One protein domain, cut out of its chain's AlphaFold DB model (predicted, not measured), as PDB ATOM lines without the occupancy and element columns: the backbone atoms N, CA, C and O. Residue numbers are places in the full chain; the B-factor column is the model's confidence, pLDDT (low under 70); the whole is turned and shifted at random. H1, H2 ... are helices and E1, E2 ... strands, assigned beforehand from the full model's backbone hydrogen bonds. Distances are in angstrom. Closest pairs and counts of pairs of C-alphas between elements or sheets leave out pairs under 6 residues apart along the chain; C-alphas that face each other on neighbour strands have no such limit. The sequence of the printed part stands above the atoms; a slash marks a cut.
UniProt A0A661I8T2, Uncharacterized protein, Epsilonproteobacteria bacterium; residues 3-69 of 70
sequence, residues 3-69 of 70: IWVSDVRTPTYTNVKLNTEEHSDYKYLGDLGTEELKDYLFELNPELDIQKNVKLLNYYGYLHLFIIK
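This is residues 3 to 69 of the 70 residues of an uncharacterized protein of Epsilonproteobacteria bacterium (UniProt A0A661I8T2). A twisted sheet of four strands has two helices, H1 and H2, over one face; its other face is bare. The 67 printed residues run E1, E2, E3, H1, H2, E4; the antiparallel sheet's order is E3, E1, E2, E4. The class is mixed, in two layers, helices on one face of a sheet; the whole is compact, radius of gyration of the C-alphas 11.3 A, spans 29 by 27 by 18 A.

E1, residues 3 to 9, and E2, residues 13 to 19, form a hairpin; N 6 and O 17, 2.9 A apart, are within hydrogen-bond range. So are N 5 and O 27, 2.8 A, between E1 and E3, residues 27 to 31. H1, residues 34 to 44, and H2, residues 50 to 60, touch at a steep tilt of 62 degrees, closest C-alphas Lys 38 and Ile 50, 6.1 A. H2 lies over E4, residues 62 to 68, at a height over the sheet of 8.8 A. Between E4 and E2, N 65 and O 16 are 2.8 A apart. Every O i to N i+4 pair is within hydrogen-bond range in H1 and H2.

E1, 18.6 A long, begins at C-alpha 3 (117.598, -36.072, -3.579); E4, 20.0 A, ends at C-alpha 68 (103.966, -21.426, 7.691). E2 measures 20.0 A, E3 12.3 A, H1 and H2 15.3 A each.

The farthest C-alphas, Pro 11 and Tyr 59, are 31.3 A apart. The printed part has no cut and no long link; no printed residue is under 70 in pLDDT.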
ATOM      1  N   ILE A   3     118.137 -37.077  -4.492       95.44
ATOM      2  CA  ILE A   3     117.598 -36.072  -3.579       95.44
ATOM      3  C   ILE A   3     117.850 -36.505  -2.145       95.44
ATOM      4  O   ILE A   3     117.545 -37.627  -1.738       95.44
ATOM      5  N   TRP A   4     118.366 -35.565  -1.372       96.75
ATOM      6  CA  TRP A   4     118.566 -35.648   0.059       96.75
ATOM      7  C   TRP A   4     117.685 -34.602   0.726       96.75
ATOM      8  O   TRP A   4     117.586 -33.474   0.243       96.75
ATOM      9  N   VAL A   5     117.037 -34.964   1.832       96.50
ATOM     10  CA  VAL A   5     116.071 -34.101   2.513       96.50
ATOM     11  C   VAL A   5     116.335 -33.983   4.009       96.50
ATOM     12  O   VAL A   5     116.578 -34.968   4.706       96.50
ATOM     13  N   SER A   6     116.219 -32.762   4.518       95.75
ATOM     14  CA  SER A   6     116.035 -32.471   5.935       95.75
ATOM     15  C   SER A   6     114.637 -31.882   6.111       95.75
ATOM     16  O   SER A   6     114.327 -30.855   5.510       95.75
ATOM     17  N   ASP A   7     113.780 -32.551   6.883       93.62
ATOM     18  CA  ASP A   7     112.388 -32.146   7.113       93.62
ATOM     19  C   ASP A   7     112.146 -31.965   8.614       93.62
ATOM     20  O   ASP A   7     112.193 -32.922   9.394       93.62
ATOM     21  N   VAL A   8     111.906 -30.718   9.018       94.50
ATOM     22  CA  VAL A   8     111.557 -30.341  10.387       94.50
ATOM     23  C   VAL A   8     110.122 -29.838  10.400       94.50
ATOM     24  O   VAL A   8     109.824 -28.725   9.959       94.50
ATOM     25  N   ARG A   9     109.225 -30.654  10.958       93.94
ATOM     26  CA  ARG A   9     107.801 -30.333  11.100       93.94
ATOM     27  C   ARG A   9     107.502 -29.887  12.523       93.94
ATOM     28  O   ARG A   9     107.724 -30.633  13.471       93.94
ATOM     29  N   THR A  10     106.933 -28.698  12.667       93.56
ATOM     30  CA  THR A  10     106.429 -28.169  13.942       93.56
ATOM     31  C   THR A  10     104.926 -27.882  13.839       93.56
ATOM     32  O   THR A  10     104.360 -27.982  12.743       93.56
ATOM     33  N   PRO A  11     104.236 -27.543  14.943       93.19
ATOM     34  CA  PRO A  11     102.825 -27.163  14.887       93.19
ATOM     35  C   PRO A  11     102.555 -25.902  14.056       93.19
ATOM     36  O   PRO A  11     101.505 -25.809  13.434       93.19
ATOM     37  N   THR A  12     103.499 -24.957  14.008       93.00
ATOM     38  CA  THR A  12     103.309 -23.637  13.378       93.00
ATOM     39  C   THR A  12     103.999 -23.494  12.026       93.00
ATOM     40  O   THR A  12     103.630 -22.634  11.230       93.00
ATOM     41  N   TYR A  13     104.996 -24.325  11.730       93.69
ATOM     42  CA  TYR A  13     105.706 -24.287  10.456       93.69
ATOM     43  C   TYR A  13     106.314 -25.638  10.083       93.69
ATOM     44  O   TYR A  13     106.543 -26.507  10.928       93.69
ATOM     45  N   THR A  14     106.638 -25.783   8.807       93.75
ATOM     46  CA  THR A  14     107.469 -26.852   8.265       93.75
ATOM     47  C   THR A  14     108.688 -26.231   7.592       93.75
ATOM     48  O   THR A  14     108.557 -25.286   6.815       93.75
ATOM     49  N   ASN A  15     109.874 -26.752   7.889       95.50
ATOM     50  CA  ASN A  15     111.117 -26.370   7.233       95.50
ATOM     51  C   ASN A  15     111.659 -27.581   6.472       95.50
ATOM     52  O   ASN A  15     112.013 -28.582   7.095       95.50
ATOM     53  N   VAL A  16     111.697 -27.489   5.143       95.62
ATOM     54  CA  VAL A  16     112.221 -28.541   4.267       95.62
ATOM     55  C   VAL A  16     113.442 -28.021   3.538       95.62
ATOM     56  O   VAL A  16     113.385 -26.993   2.866       95.62
ATOM     57  N   LYS A  17     114.542 -28.755   3.627       96.00
ATOM     58  CA  LYS A  17     115.749 -28.505   2.845       96.00
ATOM     59  C   LYS A  17     115.983 -29.690   1.928       96.00
ATOM     60  O   LYS A  17     116.047 -30.818   2.405       96.00
ATOM     61  N   LEU A  18     116.108 -29.427   0.637       95.94
ATOM     62  CA  LEU A  18     116.440 -30.400  -0.394       95.94
ATOM     63  C   LEU A  18     117.850 -30.128  -0.902       95.94
ATOM     64  O   LEU A  18     118.226 -28.970  -1.087       95.94
ATOM     65  N   ASN A  19     118.603 -31.191  -1.152       95.88
ATOM     66  CA  ASN A  19     119.927 -31.131  -1.748       95.88
ATOM     67  C   ASN A  19     120.092 -32.257  -2.775       95.88
ATOM     68  O   ASN A  19     119.540 -33.343  -2.606       95.88
ATOM     69  N   THR A  20     120.822 -31.981  -3.850       94.56
ATOM     70  CA  THR A  20     121.160 -32.962  -4.890       94.56
ATOM     71  C   THR A  20     122.427 -33.759  -4.567       94.56
ATOM     72  O   THR A  20     122.683 -34.806  -5.165       94.56
ATOM     73  N   GLU A  21     123.185 -33.297  -3.574       92.12
ATOM     74  CA  GLU A  21     124.380 -33.942  -3.044       92.12
ATOM     75  C   GLU A  21     124.141 -34.483  -1.632       92.12
ATOM     76  O   GLU A  21     123.252 -34.031  -0.903       92.12
ATOM     77  N   GLU A  22     124.945 -35.476  -1.255       90.38
ATOM     78  CA  GLU A  22     124.907 -36.053   0.084       90.38
ATOM     79  C   GLU A  22     125.314 -35.015   1.130       90.38
ATOM     80  O   GLU A  22     126.302 -34.298   0.983       90.38
ATOM     81  N   HIS A  23     124.552 -34.959   2.218       86.81
ATOM     82  CA  HIS A  23     124.837 -34.093   3.349       86.81
ATOM     83  C   HIS A  23     124.559 -34.870   4.634       86.81
ATOM     84  O   HIS A  23     123.513 -35.500   4.771       86.81
ATOM     85  N   SER A  24     125.477 -34.793   5.598       80.75
ATOM     86  CA  SER A  24     125.487 -35.626   6.812       80.75
ATOM     87  C   SER A  24     124.213 -35.568   7.671       80.75
ATOM     88  O   SER A  24     123.917 -36.526   8.376       80.75
ATOM     89  N   ASP A  25     123.437 -34.485   7.585       89.00
ATOM     90  CA  ASP A  25     122.209 -34.267   8.368       89.00
ATOM     91  C   ASP A  25     120.920 -34.492   7.554       89.00
ATOM     92  O   ASP A  25     119.821 -34.138   7.993       89.00
ATOM     93  N   TYR A  26     121.045 -35.027   6.337       93.81
ATOM     94  CA  TYR A  26     119.942 -35.213   5.399       93.81
ATOM     95  C   TYR A  26     119.703 -36.703   5.181       93.81
ATOM     96  O   TYR A  26     120.619 -37.521   5.176       93.81
ATOM     97  N   LYS A  27     118.440 -37.067   4.983       95.31
ATOM     98  CA  LYS A  27     118.037 -38.431   4.651       95.31
ATOM     99  C   LYS A  27     117.949 -38.572   3.143       95.31
ATOM    100  O   LYS A  27     117.422 -37.683   2.476       95.31
ATOM    101  N   TYR A  28     118.428 -39.691   2.616       95.12
ATOM    102  CA  TYR A  28     118.239 -40.002   1.206       95.12
ATOM    103  C   TYR A  28     116.749 -40.201   0.922       95.12
ATOM    104  O   TYR A  28     116.111 -41.063   1.527       95.12
ATOM    105  N   LEU A  29     116.195 -39.372   0.039       93.62
ATOM    106  CA  LEU A  29     114.791 -39.426  -0.361       93.62
ATOM    107  C   LEU A  29     114.590 -40.372  -1.548       93.62
ATOM    108  O   LEU A  29     113.555 -41.022  -1.645       93.62
ATOM    109  N   GLY A  30     115.589 -40.464  -2.428       93.88
ATOM    110  CA  GLY A  30     115.551 -41.295  -3.626       93.88
ATOM    111  C   GLY A  30     116.092 -40.580  -4.858       93.88
ATOM    112  O   GLY A  30     116.456 -39.401  -4.819       93.88
ATOM    113  N   ASP A  31     116.119 -41.311  -5.966       94.94
ATOM    114  CA  ASP A  31     116.458 -40.784  -7.283       94.94
ATOM    115  C   ASP A  31     115.202 -40.228  -7.959       94.94
ATOM    116  O   ASP A  31     114.609 -40.884  -8.807       94.94
ATOM    117  N   LEU A  32     114.798 -39.011  -7.592       93.69
ATOM    118  CA  LEU A  32     113.552 -38.422  -8.084       93.69
ATOM    119  C   LEU A  32     113.700 -37.833  -9.491       93.69
ATOM    120  O   LEU A  32     114.572 -36.993  -9.753       93.69
ATOM    121  N   GLY A  33     112.830 -38.251 -10.403       93.25
ATOM    122  CA  GLY A  33     112.589 -37.580 -11.675       93.25
ATOM    123  C   GLY A  33     111.890 -36.228 -11.498       93.25
ATOM    124  O   GLY A  33     111.438 -35.864 -10.415       93.25
ATOM    125  N   THR A  34     111.780 -35.462 -12.585       92.88
ATOM    126  CA  THR A  34     111.123 -34.144 -12.559       92.88
ATOM    127  C   THR A  34     109.663 -34.230 -12.116       92.88
ATOM    128  O   THR A  34     109.233 -33.388 -11.336       92.88
ATOM    129  N   GLU A  35     108.904 -35.221 -12.594       94.81
ATOM    130  CA  GLU A  35     107.494 -35.379 -12.202       94.81
ATOM    131  C   GLU A  35     107.363 -35.829 -10.743       94.81
ATOM    132  O   GLU A  35     106.640 -35.196  -9.987       94.81
ATOM    133  N   GLU A  36     108.169 -36.795 -10.296       95.06
ATOM    134  CA  GLU A  36     108.174 -37.244  -8.893       95.06
ATOM    135  C   GLU A  36     108.544 -36.110  -7.921       95.06
ATOM    136  O   GLU A  36     107.981 -35.994  -6.834       95.06
ATOM    137  N   LEU A  37     109.462 -35.223  -8.318       94.56
ATOM    138  CA  LEU A  37     109.802 -34.033  -7.538       94.56
ATOM    139  C   LEU A  37     108.649 -33.019  -7.493       94.56
ATOM    140  O   LEU A  37     108.446 -32.369  -6.466       94.56
ATOM    141  N   LYS A  38     107.904 -32.851  -8.593       95.69
ATOM    142  CA  LYS A  38     106.718 -31.981  -8.614       95.69
ATOM    143  C   LYS A  38     105.637 -32.520  -7.687       95.69
ATOM    144  O   LYS A  38     105.095 -31.735  -6.912       95.69
ATOM    145  N   ASP A  39     105.384 -33.823  -7.740       96.12
ATOM    146  CA  ASP A  39     104.410 -34.497  -6.882       96.12
ATOM    147  C   ASP A  39     104.802 -34.340  -5.408       96.12
ATOM    148  O   ASP A  39     103.997 -33.874  -4.604       96.12
ATOM    149  N   TYR A  40     106.077 -34.564  -5.070       94.62
ATOM    150  CA  TYR A  40     106.602 -34.331  -3.721       94.62
ATOM    151  C   TYR A  40     106.381 -32.889  -3.229       94.62
ATOM    152  O   TYR A  40     105.949 -32.662  -2.097       94.62
ATOM    153  N   LEU A  41     106.673 -31.885  -4.065       94.88
ATOM    154  CA  LEU A  41     106.478 -30.476  -3.704       94.88
ATOM    155  C   LEU A  41     104.993 -30.114  -3.563       94.88
ATOM    156  O   LEU A  41     104.649 -29.315  -2.692       94.88
ATOM    157  N   PHE A  42     104.124 -30.703  -4.388       95.06
ATOM    158  CA  PHE A  42     102.677 -30.523  -4.302       95.06
ATOM    159  C   PHE A  42     102.108 -31.119  -3.008       95.06
ATOM    160  O   PHE A  42     101.352 -30.447  -2.308       95.06
ATOM    161  N   GLU A  43     102.520 -32.340  -2.656       93.88
ATOM    162  CA  GLU A  43     102.155 -32.992  -1.392       93.88
ATOM    163  C   GLU A  43     102.660 -32.213  -0.172       93.88
ATOM    164  O   GLU A  43     101.995 -32.174   0.866       93.88
ATOM    165  N   LEU A  44     103.827 -31.572  -0.288       92.25
ATOM    166  CA  LEU A  44     104.399 -30.768   0.784       92.25
ATOM    167  C   LEU A  44     103.573 -29.505   1.063       92.25
ATOM    168  O   LEU A  44     103.295 -29.200   2.226       92.25
ATOM    169  N   ASN A  45     103.225 -28.749   0.019       92.12
ATOM    170  CA  ASN A  45     102.268 -27.650   0.097       92.12
ATOM    171  C   ASN A  45     101.756 -27.281  -1.316       92.12
ATOM    172  O   ASN A  45     102.545 -26.791  -2.131       92.12
ATOM    173  N   PRO A  46     100.442 -27.404  -1.588       92.12
ATOM    174  CA  PRO A  46      99.864 -27.116  -2.902       92.12
ATOM    175  C   PRO A  46      99.901 -25.628  -3.292       92.12
ATOM    176  O   PRO A  46      99.694 -25.303  -4.458       92.12
ATOM    177  N   GLU A  47     100.173 -24.714  -2.353       92.31
ATOM    178  CA  GLU A  47     100.328 -23.275  -2.624       92.31
ATOM    179  C   GLU A  47     101.725 -22.903  -3.164       92.31
ATOM    180  O   GLU A  47     101.968 -21.746  -3.516       92.31
ATOM    181  N   LEU A  48     102.674 -23.845  -3.215       92.62
ATOM    182  CA  LEU A  48     104.024 -23.582  -3.716       92.62
ATOM    183  C   LEU A  48     104.032 -23.349  -5.233       92.62
ATOM    184  O   LEU A  48     103.384 -24.055  -6.002       92.62
ATOM    185  N   ASP A  49     104.890 -22.434  -5.689       95.44
ATOM    186  CA  ASP A  49     105.251 -22.345  -7.108       95.44
ATOM    187  C   ASP A  49     106.199 -23.502  -7.468       95.44
ATOM    188  O   ASP A  49     107.429 -23.388  -7.418       95.44
ATOM    189  N   ILE A  50     105.604 -24.654  -7.786       95.62
ATOM    190  CA  ILE A  50     106.318 -25.902  -8.075       95.62
ATOM    191  C   ILE A  50     107.291 -25.718  -9.241       95.62
ATOM    192  O   ILE A  50     108.445 -26.131  -9.154       95.62
ATOM    193  N   GLN A  51     106.857 -25.071 -10.325       95.12
ATOM    194  CA  GLN A  51     107.683 -24.906 -11.525       95.12
ATOM    195  C   GLN A  51     108.940 -24.092 -11.225       95.12
ATOM    196  O   GLN A  51     110.039 -24.455 -11.657       95.12
ATOM    197  N   LYS A  52     108.801 -23.006 -10.460       95.81
ATOM    198  CA  LYS A  52     109.940 -22.206 -10.014       95.81
ATOM    199  C   LYS A  52     110.859 -23.001  -9.093       95.81
ATOM    200  O   LYS A  52     112.067 -22.994  -9.305       95.81
ATOM    201  N   ASN A  53     110.308 -23.705  -8.111       96.19
ATOM    202  CA  ASN A  53     111.091 -24.463  -7.135       96.19
ATOM    203  C   ASN A  53     111.884 -25.612  -7.773       96.19
ATOM    204  O   ASN A  53     113.064 -25.769  -7.473       96.19
ATOM    205  N   VAL A  54     111.289 -26.346  -8.718       95.88
ATOM    206  CA  VAL A  54     111.993 -27.373  -9.504       95.88
ATOM    207  C   VAL A  54     113.138 -26.756 -10.309       95.88
ATOM    208  O   VAL A  54     114.248 -27.285 -10.311       95.88
ATOM    209  N   LYS A  55     112.909 -25.607 -10.964       95.81
ATOM    210  CA  LYS A  55     113.970 -24.891 -11.696       95.81
ATOM    211  C   LYS A  55     115.105 -24.444 -10.775       95.81
ATOM    212  O   LYS A  55     116.264 -24.595 -11.144       95.81
ATOM    213  N   LEU A  56     114.781 -23.912  -9.596       95.75
ATOM    214  CA  LEU A  56     115.774 -23.480  -8.613       95.75
ATOM    215  C   LEU A  56     116.601 -24.658  -8.100       95.75
ATOM    216  O   LEU A  56     117.823 -24.554  -8.080       95.75
ATOM    217  N   LEU A  57     115.961 -25.782  -7.760       95.56
ATOM    218  CA  LEU A  57     116.670 -26.976  -7.305       95.56
ATOM    219  C   LEU A  57     117.604 -27.524  -8.391       95.56
ATOM    220  O   LEU A  57     118.751 -27.836  -8.098       95.56
ATOM    221  N   ASN A  58     117.150 -27.569  -9.647       93.50
ATOM    222  CA  ASN A  58     117.980 -28.002 -10.776       93.50
ATOM    223  C   ASN A  58     119.174 -27.079 -11.036       93.50
ATOM    224  O   ASN A  58     120.231 -27.547 -11.443       93.50
ATOM    225  N   TYR A  59     118.993 -25.768 -10.859       95.31
ATOM    226  CA  TYR A  59     120.034 -24.788 -11.150       95.31
ATOM    227  C   TYR A  59     121.072 -24.687 -10.026       95.31
ATOM    228  O   TYR A  59     122.267 -24.652 -10.298       95.31
ATOM    229  N   TYR A  60     120.622 -24.632  -8.771       96.25
ATOM    230  CA  TYR A  60     121.496 -24.426  -7.614       96.25
ATOM    231  C   TYR A  60     121.956 -25.727  -6.952       96.25
ATOM    232  O   TYR A  60     122.892 -25.702  -6.161       96.25
ATOM    233  N   GLY A  61     121.288 -26.850  -7.221       94.44
ATOM    234  CA  GLY A  61     121.548 -28.124  -6.552       94.44
ATOM    235  C   GLY A  61     120.989 -28.210  -5.128       94.44
ATOM    236  O   GLY A  61     121.101 -29.261  -4.504       94.44
ATOM    237  N   TYR A  62     120.355 -27.151  -4.613       95.06
ATOM    238  CA  TYR A  62     119.688 -27.132  -3.310       95.06
ATOM    239  C   TYR A  62     118.434 -26.246  -3.322       95.06
ATOM    240  O   TYR A  62     118.293 -25.338  -4.143       95.06
ATOM    241  N   LEU A  63     117.514 -26.498  -2.388       96.00
ATOM    242  CA  LEU A  63     116.295 -25.710  -2.199       96.00
ATOM    243  C   LEU A  63     115.877 -25.719  -0.727       96.00
ATOM    244  O   LEU A  63     115.695 -26.782  -0.142       96.00
ATOM    245  N   HIS A  64     115.679 -24.542  -0.132       95.25
ATOM    246  CA  HIS A  64     115.174 -24.403   1.237       95.25
ATOM    247  C   HIS A  64     113.768 -23.801   1.220       95.25
ATOM    248  O   HIS A  64     113.549 -22.735   0.645       95.25
ATOM    249  N   LEU A  65     112.826 -24.470   1.877       95.06
ATOM    250  CA  LEU A  65     111.422 -24.098   1.954       95.06
ATOM    251  C   LEU A  65     111.033 -23.884   3.412       95.06
ATOM    252  O   LEU A  65     111.183 -24.776   4.246       95.06
ATOM    253  N   PHE A  66     110.491 -22.705   3.704       94.81
ATOM    254  CA  PHE A  66     109.905 -22.384   4.998       94.81
ATOM    255  C   PHE A  66     108.406 -22.152   4.816       94.81
ATOM    256  O   PHE A  66     107.988 -21.156   4.228       94.81
ATOM    257  N   ILE A  67     107.605 -23.105   5.282       93.50
ATOM    258  CA  ILE A  67     106.159 -23.150   5.070       93.50
ATOM    259  C   ILE A  67     105.476 -22.875   6.404       93.50
ATOM    260  O   ILE A  67     105.593 -23.665   7.337       93.50
ATOM    261  N   ILE A  68     104.752 -21.763   6.500       92.56
ATOM    262  CA  ILE A  68     103.966 -21.426   7.691       92.56
ATOM    263  C   ILE A  68     102.639 -22.185   7.622       92.56
ATOM    264  O   ILE A  68     101.946 -22.129   6.607       92.56
ATOM    265  N   LYS A  69     102.286 -22.889   8.700       86.69
ATOM    266  CA  LYS A  69     100.986 -23.550   8.842       86.69
ATOM    267  C   LYS A  69      99.980 -22.508   9.326       86.69
ATOM    268  O   LYS A  69     100.203 -21.897  10.370       86.69
TER     269      LYS A  69